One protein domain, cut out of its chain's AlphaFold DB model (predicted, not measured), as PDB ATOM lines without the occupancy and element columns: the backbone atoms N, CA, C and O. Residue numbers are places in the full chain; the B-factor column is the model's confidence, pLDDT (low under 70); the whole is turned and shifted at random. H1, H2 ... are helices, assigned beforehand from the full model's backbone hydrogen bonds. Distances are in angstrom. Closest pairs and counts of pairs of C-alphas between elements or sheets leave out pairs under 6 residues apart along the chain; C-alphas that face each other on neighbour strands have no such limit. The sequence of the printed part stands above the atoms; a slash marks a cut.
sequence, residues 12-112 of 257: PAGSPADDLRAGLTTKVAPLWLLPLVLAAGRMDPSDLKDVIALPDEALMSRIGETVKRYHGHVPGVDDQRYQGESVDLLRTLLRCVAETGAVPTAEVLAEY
ATOM      1  N   PRO A  12      57.748   7.016  13.288       56.53
ATOM      2  CA  PRO A  12      56.919   7.980  14.002       56.53
ATOM      3  C   PRO A  12      57.113   7.747  15.503       56.53
ATOM      4  O   PRO A  12      57.260   6.590  15.905       56.53
ATOM      5  N   ALA A  13      57.146   8.809  16.316       60.50
ATOM      6  CA  ALA A  13      57.106   8.634  17.765       60.50
ATOM      7  C   ALA A  13      55.928   7.698  18.086       60.50
ATOM      8  O   ALA A  13      54.815   7.953  17.618       60.50
ATOM      9  N   GLY A  14      56.205   6.574  18.754       69.44
ATOM     10  CA  GLY A  14      55.169   5.612  19.115       69.44
ATOM     11  C   GLY A  14      54.111   6.316  19.951       69.44
ATOM     12  O   GLY A  14      54.443   7.176  20.767       69.44
ATOM     13  N   SER A  15      52.833   6.012  19.718       86.50
ATOM     14  CA  SER A  15      51.811   6.456  20.663       86.50
ATOM     15  C   SER A  15      52.016   5.730  22.003       86.50
ATOM     16  O   SER A  15      52.545   4.617  22.009       86.50
ATOM     17  N   PRO A  16      51.545   6.272  23.139       88.81
ATOM     18  CA  PRO A  16      51.626   5.567  24.423       88.81
ATOM     19  C   PRO A  16      50.965   4.182  24.390       88.81
ATOM     20  O   PRO A  16      51.393   3.262  25.083       88.81
ATOM     21  N   ALA A  17      49.938   4.015  23.552       87.25
ATOM     22  CA  ALA A  17      49.319   2.723  23.280       87.25
ATOM     23  C   ALA A  17      50.257   1.776  22.509       87.25
ATOM     24  O   ALA A  17      50.306   0.588  22.814       87.25
ATOM     25  N   ASP A  18      51.030   2.272  21.538       88.44
ATOM     26  CA  ASP A  18      52.032   1.464  20.828       88.44
ATOM     27  C   ASP A  18      53.176   1.030  21.744       88.44
ATOM     28  O   ASP A  18      53.624  -0.113  21.650       88.44
ATOM     29  N   ASP A  19      53.611   1.907  22.651       89.44
ATOM     30  CA  ASP A  19      54.634   1.593  23.650       89.44
ATOM     31  C   ASP A  19      54.133   0.526  24.634       89.44
ATOM     32  O   ASP A  19      54.844  -0.440  24.920       89.44
ATOM     33  N   LEU A  20      52.877   0.637  25.090       91.12
ATOM     34  CA  LEU A  20      52.242  -0.389  25.920       91.12
ATOM     35  C   LEU A  20      52.148  -1.730  25.179       91.12
ATOM     36  O   LEU A  20      52.581  -2.750  25.715       91.12
ATOM     37  N   ARG A  21      51.666  -1.737  23.928       89.31
ATOM     38  CA  ARG A  21      51.627  -2.949  23.086       89.31
ATOM     39  C   ARG A  21      53.013  -3.564  22.898       89.31
ATOM     40  O   ARG A  21      53.143  -4.783  22.892       89.31
ATOM     41  N   ALA A  22      54.051  -2.741  22.744       87.94
ATOM     42  CA  ALA A  22      55.425  -3.210  22.598       87.94
ATOM     43  C   ALA A  22      55.988  -3.822  23.893       87.94
ATOM     44  O   ALA A  22      56.787  -4.756  23.822       87.94
ATOM     45  N   GLY A  23      55.571  -3.320  25.060       85.69
ATOM     46  CA  GLY A  23      55.934  -3.870  26.370       85.69
ATOM     47  C   GLY A  23      55.219  -5.182  26.718       85.69
ATOM     48  O   GLY A  23      55.745  -5.988  27.484       85.69
ATOM     49  N   LEU A  24      54.040  -5.426  26.139       86.88
ATOM     50  CA  LEU A  24      53.283  -6.665  26.312       86.88
ATOM     51  C   LEU A  24      53.900  -7.797  25.475       86.88
ATOM     52  O   LEU A  24      53.699  -7.904  24.269       86.88
ATOM     53  N   THR A  25      54.639  -8.690  26.133       74.31
ATOM     54  CA  THR A  25      55.290  -9.851  25.493       74.31
ATOM     55  C   THR A  25      54.399 -11.101  25.429       74.31
ATOM     56  O   THR A  25      54.812 -12.142  24.915       74.31
ATOM     57  N   THR A  26      53.173 -11.012  25.949       70.62
ATOM     58  CA  THR A  26      52.220 -12.122  26.075       70.62
ATOM     59  C   THR A  26      51.294 -12.239  24.861       70.62
ATOM     60  O   THR A  26      50.970 -11.252  24.208       70.62
ATOM     61  N   LYS A  27      50.845 -13.467  24.576       66.38
ATOM     62  CA  LYS A  27      49.751 -13.749  23.627       66.38
ATOM     63  C   LYS A  27      48.377 -13.848  24.297       66.38
ATOM     64  O   LYS A  27      47.386 -13.961  23.595       66.38
ATOM     65  N   VAL A  28      48.341 -13.866  25.627       67.94
ATOM     66  CA  VAL A  28      47.124 -13.949  26.443       67.94
ATOM     67  C   VAL A  28      46.815 -12.572  27.009       67.94
ATOM     68  O   VAL A  28      47.748 -11.875  27.425       67.94
ATOM     69  N   ALA A  29      45.528 -12.224  27.080       73.75
ATOM     70  CA  ALA A  29      45.031 -11.005  27.706       73.75
ATOM     71  C   ALA A  29      45.698 -10.745  29.071       73.75
ATOM     72  O   ALA A  29      45.579 -11.567  29.989       73.75
ATOM     73  N   PRO A  30      46.398  -9.610  29.256       84.69
ATOM     74  CA  PRO A  30      47.056  -9.267  30.512       84.69
ATOM     75  C   PRO A  30      46.040  -8.689  31.513       84.69
ATOM     76  O   PRO A  30      46.223  -7.595  32.041       84.69
ATOM     77  N   LEU A  31      44.960  -9.429  31.791       84.69
ATOM     78  CA  LEU A  31      43.847  -9.005  32.659       84.69
ATOM     79  C   LEU A  31      44.316  -8.563  34.047       84.69
ATOM     80  O   LEU A  31      43.695  -7.724  34.689       84.69
ATOM     81  N   TRP A  32      45.455  -9.090  34.491       87.56
ATOM     82  CA  TRP A  32      46.078  -8.718  35.749       87.56
ATOM     83  C   TRP A  32      46.476  -7.244  35.843       87.56
ATOM     84  O   TRP A  32      46.605  -6.761  36.958       87.56
ATOM     85  N   LEU A  33      46.613  -6.524  34.723       91.75
ATOM     86  CA  LEU A  33      46.885  -5.082  34.672       91.75
ATOM     87  C   LEU A  33      45.628  -4.207  34.837       91.75
ATOM     88  O   LEU A  33      45.746  -3.013  35.110       91.75
ATOM     89  N   LEU A  34      44.426  -4.772  34.691       93.12
ATOM     90  CA  LEU A  34      43.163  -4.025  34.740       93.12
ATOM     91  C   LEU A  34      42.905  -3.296  36.071       93.12
ATOM     92  O   LEU A  34      42.486  -2.136  36.023       93.12
ATOM     93  N   PRO A  35      43.198  -3.879  37.252       93.81
ATOM     94  CA  PRO A  35      43.092  -3.149  38.512       93.81
ATOM     95  C   PRO A  35      43.959  -1.889  38.555       93.81
ATOM     96  O   PRO A  35      43.523  -0.872  39.089       93.81
ATOM     97  N   LEU A  36      45.160  -1.919  37.963       94.38
ATOM     98  CA  LEU A  36      46.030  -0.747  37.890       94.38
ATOM     99  C   LEU A  36      45.478   0.320  36.938       94.38
ATOM    100  O   LEU A  36      45.545   1.504  37.265       94.38
ATOM    101  N   VAL A  37      44.885  -0.080  35.808       95.81
ATOM    102  CA  VAL A  37      44.192   0.850  34.896       95.81
ATOM    103  C   VAL A  37      43.039   1.550  35.613       95.81
ATOM    104  O   VAL A  37      42.955   2.778  35.580       95.81
ATOM    105  N   LEU A  38      42.187   0.789  36.306       95.75
ATOM    106  CA  LEU A  38      41.080   1.334  37.092       95.75
ATOM    107  C   LEU A  38      41.585   2.289  38.179       95.75
ATOM    108  O   LEU A  38      41.078   3.401  38.327       95.75
ATOM    109  N   ALA A  39      42.609   1.863  38.916       94.88
ATOM    110  CA  ALA A  39      43.192   2.635  39.996       94.88
ATOM    111  C   ALA A  39      43.766   3.969  39.510       94.88
ATOM    112  O   ALA A  39      43.494   5.003  40.118       94.88
ATOM    113  N   ALA A  40      44.521   3.950  38.410       96.25
ATOM    114  CA  ALA A  40      45.095   5.139  37.793       96.25
ATOM    115  C   ALA A  40      44.019   6.054  37.189       96.25
ATOM    116  O   ALA A  40      44.097   7.267  37.350       96.25
ATOM    117  N   GLY A  41      42.978   5.489  36.567       95.94
ATOM    118  CA  GLY A  41      41.862   6.250  35.997       95.94
ATOM    119  C   GLY A  41      40.995   6.984  37.023       95.94
ATOM    120  O   GLY A  41      40.248   7.886  36.657       95.94
ATOM    121  N   ARG A  42      41.097   6.617  38.305       94.06
ATOM    122  CA  ARG A  42      40.423   7.281  39.430       94.06
ATOM    123  C   ARG A  42      41.319   8.284  40.172       94.06
ATOM    124  O   ARG A  42      40.857   8.894  41.134       94.06
ATOM    125  N   MET A  43      42.586   8.434  39.779       94.88
ATOM    126  CA  MET A  43      43.482   9.441  40.357       94.88
ATOM    127  C   MET A  43      43.266  10.807  39.714       94.88
ATOM    128  O   MET A  43      42.904  10.906  38.542       94.88
ATOM    129  N   ASP A  44      43.572  11.865  40.465       94.81
ATOM    130  CA  ASP A  44      43.779  13.173  39.857       94.81
ATOM    131  C   ASP A  44      44.982  13.116  38.885       94.81
ATOM    132  O   ASP A  44      45.976  12.438  39.179       94.81
ATOM    133  N   PRO A  45      44.944  13.814  37.733       94.94
ATOM    134  CA  PRO A  45      46.053  13.808  36.778       94.94
ATOM    135  C   PRO A  45      47.402  14.250  37.364       94.94
ATOM    136  O   PRO A  45      48.448  13.761  36.929       94.94
ATOM    137  N   SER A  46      47.405  15.166  38.339       94.94
ATOM    138  CA  SER A  46      48.632  15.608  39.009       94.94
ATOM    139  C   SER A  46      49.203  14.521  39.922       94.94
ATOM    140  O   SER A  46      50.387  14.202  39.809       94.94
ATOM    141  N   ASP A  47      48.352  13.859  40.709       95.75
ATOM    142  CA  ASP A  47      48.741  12.718  41.542       95.75
ATOM    143  C   ASP A  47      49.304  11.571  40.693       95.75
ATOM    144  O   ASP A  47      50.331  10.982  41.037       95.75
ATOM    145  N   LEU A  48      48.663  11.254  39.563       96.75
ATOM    146  CA  LEU A  48      49.130  10.202  38.658       96.75
ATOM    147  C   LEU A  48      50.524  10.526  38.101       96.75
ATOM    148  O   LEU A  48      51.392   9.652  38.049       96.75
ATOM    149  N   LYS A  49      50.766  11.787  37.729       96.31
ATOM    150  CA  LYS A  49      52.080  12.246  37.268       96.31
ATOM    151  C   LYS A  49      53.148  12.098  38.353       96.31
ATOM    152  O   LYS A  49      54.252  11.645  38.049       96.31
ATOM    153  N   ASP A  50      52.817  12.427  39.597       97.06
ATOM    154  CA  ASP A  50      53.731  12.284  40.730       97.06
ATOM    155  C   ASP A  50      54.047  10.811  41.014       97.06
ATOM    156  O   ASP A  50      55.211  10.457  41.205       97.06
ATOM    157  N   VAL A  51      53.046   9.923  40.936       96.62
ATOM    158  CA  VAL A  51      53.251   8.467  41.030       96.62
ATOM    159  C   VAL A  51      54.186   7.977  39.920       96.62
ATOM    160  O   VAL A  51      55.146   7.261  40.205       96.62
ATOM    161  N   ILE A  52      53.977   8.406  38.671       97.00
ATOM    162  CA  ILE A  52      54.832   8.053  37.521       97.00
ATOM    163  C   ILE A  52      56.267   8.568  37.681       97.00
ATOM    164  O   ILE A  52      57.158   8.041  37.020       97.00
ATOM    165  N   ALA A  53      56.529   9.573  38.517       97.06
ATOM    166  CA  ALA A  53      57.870  10.104  38.757       97.06
ATOM    167  C   ALA A  53      58.616   9.403  39.908       97.06
ATOM    168  O   ALA A  53      59.813   9.638  40.087       97.06
ATOM    169  N   LEU A  54      57.947   8.533  40.676       97.50
ATOM    170  CA  LEU A  54      58.556   7.855  41.822       97.50
ATOM    171  C   LEU A  54      59.726   6.942  41.407       97.50
ATOM    172  O   LEU A  54      59.670   6.313  40.339       97.50
ATOM    173  N   PRO A  55      60.761   6.805  42.261       96.88
ATOM    174  CA  PRO A  55      61.749   5.734  42.145       96.88
ATOM    175  C   PRO A  55      61.076   4.359  42.155       96.88
ATOM    176  O   PRO A  55      60.031   4.200  42.782       96.88
ATOM    177  N   ASP A  56      61.683   3.368  41.505       94.38
ATOM    178  CA  ASP A  56      61.065   2.055  41.263       94.38
ATOM    179  C   ASP A  56      60.517   1.389  42.532       94.38
ATOM    180  O   ASP A  56      59.365   0.973  42.557       94.38
ATOM    181  N   GLU A  57      61.284   1.366  43.622       92.50
ATOM    182  CA  GLU A  57      60.842   0.778  44.895       92.50
ATOM    183  C   GLU A  57      59.591   1.476  45.465       92.50
ATOM    184  O   GLU A  57      58.623   0.826  45.869       92.50
ATOM    185  N   ALA A  58      59.571   2.812  45.434       94.81
ATOM    186  CA  ALA A  58      58.440   3.604  45.908       94.81
ATOM    187  C   ALA A  58      57.224   3.486  44.976       94.81
ATOM    188  O   ALA A  58      56.089   3.427  45.454       94.81
ATOM    189  N   LEU A  59      57.452   3.410  43.660       94.94
ATOM    190  CA  LEU A  59      56.412   3.163  42.665       94.94
ATOM    191  C   LEU A  59      55.731   1.818  42.928       94.94
ATOM    192  O   LEU A  59      54.506   1.764  43.003       94.94
ATOM    193  N   MET A  60      56.506   0.753  43.136       92.56
ATOM    194  CA  MET A  60      55.965  -0.580  43.407       92.56
ATOM    195  C   MET A  60      55.135  -0.623  44.692       92.56
ATOM    196  O   MET A  60      54.023  -1.157  44.681       92.56
ATOM    197  N   SER A  61      55.616  -0.004  45.776       91.75
ATOM    198  CA  SER A  61      54.840   0.108  47.022       91.75
ATOM    199  C   SER A  61      53.526   0.858  46.788       91.75
ATOM    200  O   SER A  61      52.455   0.406  47.200       91.75
ATOM    201  N   ARG A  62      53.582   1.979  46.058       93.00
ATOM    202  CA  ARG A  62      52.410   2.811  45.770       93.00
ATOM    203  C   ARG A  62      51.390   2.099  44.880       93.00
ATOM    204  O   ARG A  62      50.187   2.240  45.115       93.00
ATOM    205  N   ILE A  63      51.845   1.335  43.887       92.31
ATOM    206  CA  ILE A  63      50.989   0.490  43.042       92.31
ATOM    207  C   ILE A  63      50.265  -0.537  43.912       92.31
ATOM    208  O   ILE A  63      49.037  -0.593  43.868       92.31
ATOM    209  N   GLY A  64      50.995  -1.276  44.754       89.62
ATOM    210  CA  GLY A  64      50.411  -2.290  45.633       89.62
ATOM    211  C   GLY A  64      49.336  -1.725  46.567       89.62
ATOM    212  O   GLY A  64      48.245  -2.281  46.672       89.62
ATOM    213  N   GLU A  65      49.594  -0.577  47.197       89.44
ATOM    214  CA  GLU A  65      48.614   0.096  48.062       89.44
ATOM    215  C   GLU A  65      47.373   0.583  47.313       89.44
ATOM    216  O   GLU A  65      46.271   0.591  47.867       89.44
ATOM    217  N   THR A  66      47.545   1.051  46.078       88.88
ATOM    218  CA  THR A  66      46.439   1.623  45.310       88.88
ATOM    219  C   THR A  66      45.567   0.525  44.719       88.88
ATOM    220  O   THR A  66      44.352   0.565  44.900       88.88
ATOM    221  N   VAL A  67      46.170  -0.486  44.087       89.31
ATOM    222  CA  VAL A  67      45.451  -1.636  43.523       89.31
ATOM    223  C   VAL A  67      44.638  -2.353  44.599       89.31
ATOM    224  O   VAL A  67      43.461  -2.631  44.384       89.31
ATOM    225  N   LYS A  68      45.195  -2.513  45.808       86.62
ATOM    226  CA  LYS A  68      44.502  -3.140  46.942       86.62
ATOM    227  C   LYS A  68      43.165  -2.474  47.307       86.62
ATOM    228  O   LYS A  68      42.291  -3.140  47.852       86.62
ATOM    229  N   ARG A  69      42.971  -1.178  47.021       85.44
ATOM    230  CA  ARG A  69      41.682  -0.487  47.254       85.44
ATOM    231  C   ARG A  69      40.606  -0.884  46.248       85.44
ATOM    232  O   ARG A  69      39.425  -0.827  46.572       85.44
ATOM    233  N   TYR A  70      41.023  -1.271  45.048       83.81
ATOM    234  CA  TYR A  70      40.155  -1.714  43.961       83.81
ATOM    235  C   TYR A  70      40.090  -3.242  43.857       83.81
ATOM    236  O   TYR A  70      39.342  -3.775  43.035       83.81
ATOM    237  N   HIS A  71      40.806  -3.954  44.732       74.38
ATOM    238  CA  HIS A  71      40.681  -5.394  44.899       74.38
ATOM    239  C   HIS A  71      39.206  -5.781  45.093       74.38
ATOM    240  O   HIS A  71      38.477  -5.165  45.875       74.38
ATOM    241  N   GLY A  72      38.755  -6.792  44.351       80.56
ATOM    242  CA  GLY A  72      37.365  -7.256  44.357       80.56
ATOM    243  C   GLY A  72      36.406  -6.501  43.428       80.56
ATOM    244  O   GLY A  72      35.288  -6.971  43.250       80.56
ATOM    245  N   HIS A  73      36.822  -5.392  42.801       85.69
ATOM    246  CA  HIS A  73      36.019  -4.729  41.757       85.69
ATOM    247  C   HIS A  73      36.227  -5.360  40.379       85.69
ATOM    248  O   HIS A  73      35.340  -5.290  39.537       85.69
ATOM    249  N   VAL A  74      37.389  -5.977  40.147       91.62
ATOM    250  CA  VAL A  74      37.719  -6.657  38.891       91.62
ATOM    251  C   VAL A  74      37.653  -8.172  39.122       91.62
ATOM    252  O   VAL A  74      38.481  -8.698  39.872       91.62
ATOM    253  N   PRO A  75      36.679  -8.895  38.541       91.00
ATOM    254  CA  PRO A  75      36.562 -10.340  38.724       91.00
ATOM    255  C   PRO A  75      37.741 -11.092  38.090       91.00
ATOM    256  O   PRO A  75      38.258 -10.702  37.048       91.00
ATOM    257  N   GLY A  76      38.147 -12.207  38.706       82.88
ATOM    258  CA  GLY A  76      39.112 -13.146  38.116       82.88
ATOM    259  C   GLY A  76      40.577 -12.691  38.093       82.88
ATOM    260  O   GLY A  76      41.386 -13.325  37.418       82.88
ATOM    261  N   VAL A  77      40.937 -11.625  38.819       79.94
ATOM    262  CA  VAL A  77      42.303 -11.077  38.854       79.94
ATOM    263  C   VAL A  77      42.947 -11.242  40.236       79.94
ATOM    264  O   VAL A  77      42.309 -10.995  41.254       79.94
ATOM    265  N   ASP A  78      44.223 -11.649  40.253       69.88
ATOM    266  CA  ASP A  78      45.049 -11.814  41.458       69.88
ATOM    267  C   ASP A  78      46.114 -10.702  41.564       69.88
ATOM    268  O   ASP A  78      46.954 -10.540  40.671       69.88
ATOM    269  N   ASP A  79      46.097  -9.975  42.686       63.91
ATOM    270  CA  ASP A  79      46.990  -8.854  43.003       63.91
ATOM    271  C   ASP A  79      48.457  -9.270  43.223       63.91
ATOM    272  O   ASP A  79      49.352  -8.423  43.169       63.91
ATOM    273  N   GLN A  80      48.762 -10.551  43.461       65.06
ATOM    274  CA  GLN A  80      50.145 -10.978  43.728       65.06
ATOM    275  C   GLN A  80      51.084 -10.807  42.524       65.06
ATOM    276  O   GLN A  80      52.304 -10.740  42.694       65.06
ATOM    277  N   ARG A  81      50.539 -10.673  41.307       71.69
ATOM    278  CA  ARG A  81      51.328 -10.570  40.068       71.69
ATOM    279  C   ARG A  81      52.198  -9.321  39.994       71.69
ATOM    280  O   ARG A  81      53.279  -9.385  39.425       71.69
ATOM    281  N   TYR A  82      51.813  -8.218  40.635       75.75
ATOM    282  CA  TYR A  82      52.606  -6.987  40.584       75.75
ATOM    283  C   TYR A  82      53.983  -7.121  41.251       75.75
ATOM    284  O   TYR A  82      54.874  -6.346  40.940       75.75
ATOM    285  N   GLN A  83      54.212  -8.100  42.131       67.25
ATOM    286  CA  GLN A  83      55.488  -8.234  42.848       67.25
ATOM    287  C   GLN A  83      56.632  -8.825  42.001       67.25
ATOM    288  O   GLN A  83      57.788  -8.728  42.407       67.25
ATOM    289  N   GLY A  84      56.330  -9.439  40.850       66.31
ATOM    290  CA  GLY A  84      57.312 -10.126  39.996       66.31
ATOM    291  C   GLY A  84      57.486  -9.538  38.595       66.31
ATOM    292  O   GLY A  84      58.250 -10.085  37.805       66.31
ATOM    293  N   GLU A  85      56.773  -8.459  38.273       72.69
ATOM    294  CA  GLU A  85      56.687  -7.907  36.918       72.69
ATOM    295  C   GLU A  85      57.659  -6.747  36.685       72.69
ATOM    296  O   GLU A  85      58.167  -6.120  37.617       72.69
ATOM    297  N   SER A  86      57.921  -6.449  35.410       83.00
ATOM    298  CA  SER A  86      58.811  -5.350  35.035       83.00
ATOM    299  C   SER A  86      58.214  -3.997  35.436       83.00
ATOM    300  O   SER A  86      57.160  -3.599  34.931       83.00
ATOM    301  N   VAL A  87      58.920  -3.256  36.295       90.44
ATOM    302  CA  VAL A  87      58.554  -1.886  36.699       90.44
ATOM    303  C   VAL A  87      58.377  -0.976  35.477       90.44
ATOM    304  O   VAL A  87      57.488  -0.122  35.462       90.44
ATOM    305  N   ASP A  88      59.155  -1.207  34.415       91.38
ATOM    306  CA  ASP A  88      59.058  -0.463  33.158       91.38
ATOM    307  C   ASP A  88      57.706  -0.665  32.466       91.38
ATOM    308  O   ASP A  88      57.129   0.301  31.963       91.38
ATOM    309  N   LEU A  89      57.158  -1.886  32.473       92.31
ATOM    310  CA  LEU A  89      55.832  -2.160  31.907       92.31
ATOM    311  C   LEU A  89      54.748  -1.425  32.700       92.31
ATOM    312  O   LEU A  89      53.888  -0.773  32.111       92.31
ATOM    313  N   LEU A  90      54.816  -1.476  34.032       94.38
ATOM    314  CA  LEU A  90      53.850  -0.794  34.897       94.38
ATOM    315  C   LEU A  90      53.908   0.724  34.709       94.38
ATOM    316  O   LEU A  90      52.872   1.376  34.577       94.38
ATOM    317  N   ARG A  91      55.113   1.295  34.621       95.50
ATOM    318  CA  ARG A  91      55.307   2.722  34.337       95.50
ATOM    319  C   ARG A  91      54.805   3.092  32.940       95.50
ATOM    320  O   ARG A  91      54.197   4.149  32.783       95.50
ATOM    321  N   THR A  92      55.014   2.227  31.949       95.75
ATOM    322  CA  THR A  92      54.500   2.406  30.581       95.75
ATOM    323  C   THR A  92      52.973   2.418  30.563       95.75
ATOM    324  O   THR A  92      52.381   3.311  29.964       95.75
ATOM    325  N   LEU A  93      52.324   1.505  31.291       95.94
ATOM    326  CA  LEU A  93      50.870   1.496  31.438       95.94
ATOM    327  C   LEU A  93      50.354   2.769  32.111       95.94
ATOM    328  O   LEU A  93      49.419   3.383  31.609       95.94
ATOM    329  N   LEU A  94      50.969   3.200  33.215       97.12
ATOM    330  CA  LEU A  94      50.555   4.424  33.908       97.12
ATOM    331  C   LEU A  94      50.690   5.663  33.015       97.12
ATOM    332  O   LEU A  94      49.807   6.520  33.024       97.12
ATOM    333  N   ARG A  95      51.752   5.746  32.202       96.81
ATOM    334  CA  ARG A  95      51.894   6.796  31.179       96.81
ATOM    335  C   ARG A  95      50.814   6.703  30.111       96.81
ATOM    336  O   ARG A  95      50.232   7.721  29.763       96.81
ATOM    337  N   CYS A  96      50.497   5.495  29.644       96.69
ATOM    338  CA  CYS A  96      49.400   5.281  28.705       96.69
ATOM    339  C   CYS A  96      48.080   5.825  29.273       96.69
ATOM    340  O   CYS A  96      47.419   6.617  28.602       96.69
ATOM    341  N   VAL A  97      47.764   5.533  30.541       97.81
ATOM    342  CA  VAL A  97      46.581   6.089  31.220       97.81
ATOM    343  C   VAL A  97      46.647   7.615  31.318       97.81
ATOM    344  O   VAL A  97      45.660   8.280  31.016       97.81
ATOM    345  N   ALA A  98      47.791   8.179  31.713       97.06
ATOM    346  CA  ALA A  98      47.955   9.621  31.885       97.06
ATOM    347  C   ALA A  98      47.811  10.409  30.572       97.06
ATOM    348  O   ALA A  98      47.327  11.538  30.580       97.06
ATOM    349  N   GLU A  99      48.242   9.827  29.452       95.56
ATOM    350  CA  GLU A  99      48.308  10.512  28.159       95.56
ATOM    351  C   GLU A  99      47.109  10.212  27.252       95.56
ATOM    352  O   GLU A  99      46.696  11.076  26.479       95.56
ATOM    353  N   THR A 100      46.541   9.006  27.335       94.50
ATOM    354  CA  THR A 100      45.442   8.556  26.458       94.50
ATOM    355  C   THR A 100      44.120   8.337  27.192       94.50
ATOM    356  O   THR A 100      43.070   8.304  26.558       94.50
ATOM    357  N   GLY A 101      44.150   8.240  28.522       96.31
ATOM    358  CA  GLY A 101      42.997   7.925  29.356       96.31
ATOM    359  C   GLY A 101      42.880   6.434  29.684       96.31
ATOM    360  O   GLY A 101      43.337   5.555  28.950       96.31
ATOM    361  N   ALA A 102      42.232   6.141  30.813       96.69
ATOM    362  CA  ALA A 102      42.111   4.778  31.330       96.69
ATOM    363  C   ALA A 102      41.247   3.862  30.451       96.69
ATOM    364  O   ALA A 102      41.586   2.694  30.287       96.69
ATOM    365  N   VAL A 103      40.164   4.379  29.854       94.94
ATOM    366  CA  VAL A 103      39.284   3.576  28.986       94.94
ATOM    367  C   VAL A 103      40.023   3.113  27.719       94.94
ATOM    368  O   VAL A 103      40.102   1.901  27.525       94.94
ATOM    369  N   PRO A 104      40.678   3.992  26.930       93.69
ATOM    370  CA  PRO A 104      41.505   3.548  25.804       93.69
ATOM    371  C   PRO A 104      42.642   2.603  26.208       93.69
ATOM    372  O   PRO A 104      42.955   1.662  25.485       93.69
ATOM    373  N   THR A 105      43.249   2.803  27.384       95.44
ATOM    374  CA  THR A 105      44.271   1.871  27.885       95.44
ATOM    375  C   THR A 105      43.683   0.483  28.172       95.44
ATOM    376  O   THR A 105      44.305  -0.518  27.826       95.44
ATOM    377  N   ALA A 106      42.487   0.393  28.766       93.31
ATOM    378  CA  ALA A 106      41.803  -0.883  28.996       93.31
ATOM    379  C   ALA A 106      41.468  -1.603  27.676       93.31
ATOM    380  O   ALA A 106      41.657  -2.818  27.582       93.31
ATOM    381  N   GLU A 107      41.055  -0.853  26.648       89.62
ATOM    382  CA  GLU A 107      40.800  -1.374  25.297       89.62
ATOM    383  C   GLU A 107      42.060  -1.986  24.674       89.62
ATOM    384  O   GLU A 107      41.989  -3.091  24.142       89.62
ATOM    385  N   VAL A 108      43.231  -1.353  24.833       90.31
ATOM    386  CA  VAL A 108      44.514  -1.936  24.391       90.31
ATOM    387  C   VAL A 108      44.771  -3.293  25.057       90.31
ATOM    388  O   VAL A 108      45.253  -4.216  24.406       90.31
ATOM    389  N   LEU A 109      44.437  -3.451  26.343       89.88
ATOM    390  CA  LEU A 109      44.580  -4.742  27.029       89.88
ATOM    391  C   LEU A 109      43.556  -5.780  26.538       89.88
ATOM    392  O   LEU A 109      43.847  -6.976  26.566       89.88
ATOM    393  N   ALA A 110      42.375  -5.336  26.099       85.00
ATOM    394  CA  ALA A 110      41.314  -6.193  25.571       85.00
ATOM    395  C   ALA A 110      41.650  -6.768  24.185       85.00
ATOM    396  O   ALA A 110      41.186  -7.854  23.861       85.00
ATOM    397  N   GLU A 111      42.509  -6.105  23.397       83.94
ATOM    398  CA  GLU A 111      42.973  -6.592  22.081       83.94
ATOM    399  C   GLU A 111      43.641  -7.982  22.144       83.94
ATOM    400  O   GLU A 111      43.724  -8.688  21.138       83.94
ATOM    401  N   TYR A 112      44.132  -8.377  23.320       75.50
ATOM    402  CA  TYR A 112      44.812  -9.650  23.563       75.50
ATOM    403  C   TYR A 112      43.858 -10.764  24.027       75.50
ATOM    404  O   TYR A 112      44.301 -11.895  24.237       75.50
TER     405      TYR A 112
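This is residues 12 to 112 of the 257 residues of a protein of Phytohabitans rumicis (UniProt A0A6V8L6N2). A compact cluster of helices has H2 and H6 in its middle, crossing each other; H4 and the short H5 cover one side, H1 and H7 the opposite side, and H3 packs beside H6. The packing is part aligned and part crossed: of 8 touching pairs given a tilt, 3 are at a shallow tilt. The printed part has 101 residues with seven named helices, H1 to H7 in chain order, and no named strand; the class is all helix. It is compact and rounded, with a radius of gyration of the C-alphas of 12.5 A and spans of 35 by 30 by 23 A.

The longest helix, H4, residues 56 to 70, touches H2, residues 31 to 41, about perpendicular at 89 degrees; the closest C-alphas, of Leu 36 and Val 67, are 5.7 A apart. H4 also touches H5, residues 79 to 83, closest at the C-alphas of Gly 64 and Tyr 82, 7.2 A. With residues 59 to 62 alone H4 only just touches H3, residues 45 to 53, with 3 pairs of C-alphas within 8 A, the closest those of Val 51 and Leu 59 at 6.4 A; the two form a helical hairpin. The hub is H6, residues 87 to 100, touching four helices. It touches H3 at a shallow tilt of 24 degrees, opposite ways, the C-alphas of Ile 52 and Arg 91 closest at 6.2 A. With residues 93 to 98 alone H6 touches H2 at a steep tilt of 50 degrees, closest at the C-alphas of Gly 41 and Val 97, 6.7 A. H6 touches H1, residues 16 to 23, at a shallow tilt of 21 degrees, opposite ways, the C-alphas of Pro 16 and Cys 96 closest at 4.8 A. H7, residues 102 to 110, touches H2 at a shallow tilt of 8 degrees, opposite ways, the C-alphas of Gly 41 and Ala 102 closest at 4.9 A. H4 and H7 are apart. In H1, H3, H6 and H7 every O i to N i+4 pair is within hydrogen-bond range, against 5 of 7 in H2, 9 of 11 in H4 and 0 of 1 in H5, where 1 of 2 O i to N i+3 pairs is.

From first to last C-alpha H4 measures 21.4 A, H6 19.6 A, H2 15.7 A, H3 12.5 A, H7 12.4 A, H1 10.6 A and H5 8.5 A. H1 begins at C-alpha 16, (51.626, 5.567, 24.423), and H7 ends at C-alpha 110, (41.314, -6.193, 25.571).

The C-alphas farthest apart, of Pro 12 and Gly 72, are 39.2 A apart. The printed part has no cut, and no link is long. Residues 12 to 14, 27 to 28, 78 to 80 and 83 to 84 have pLDDT under 70.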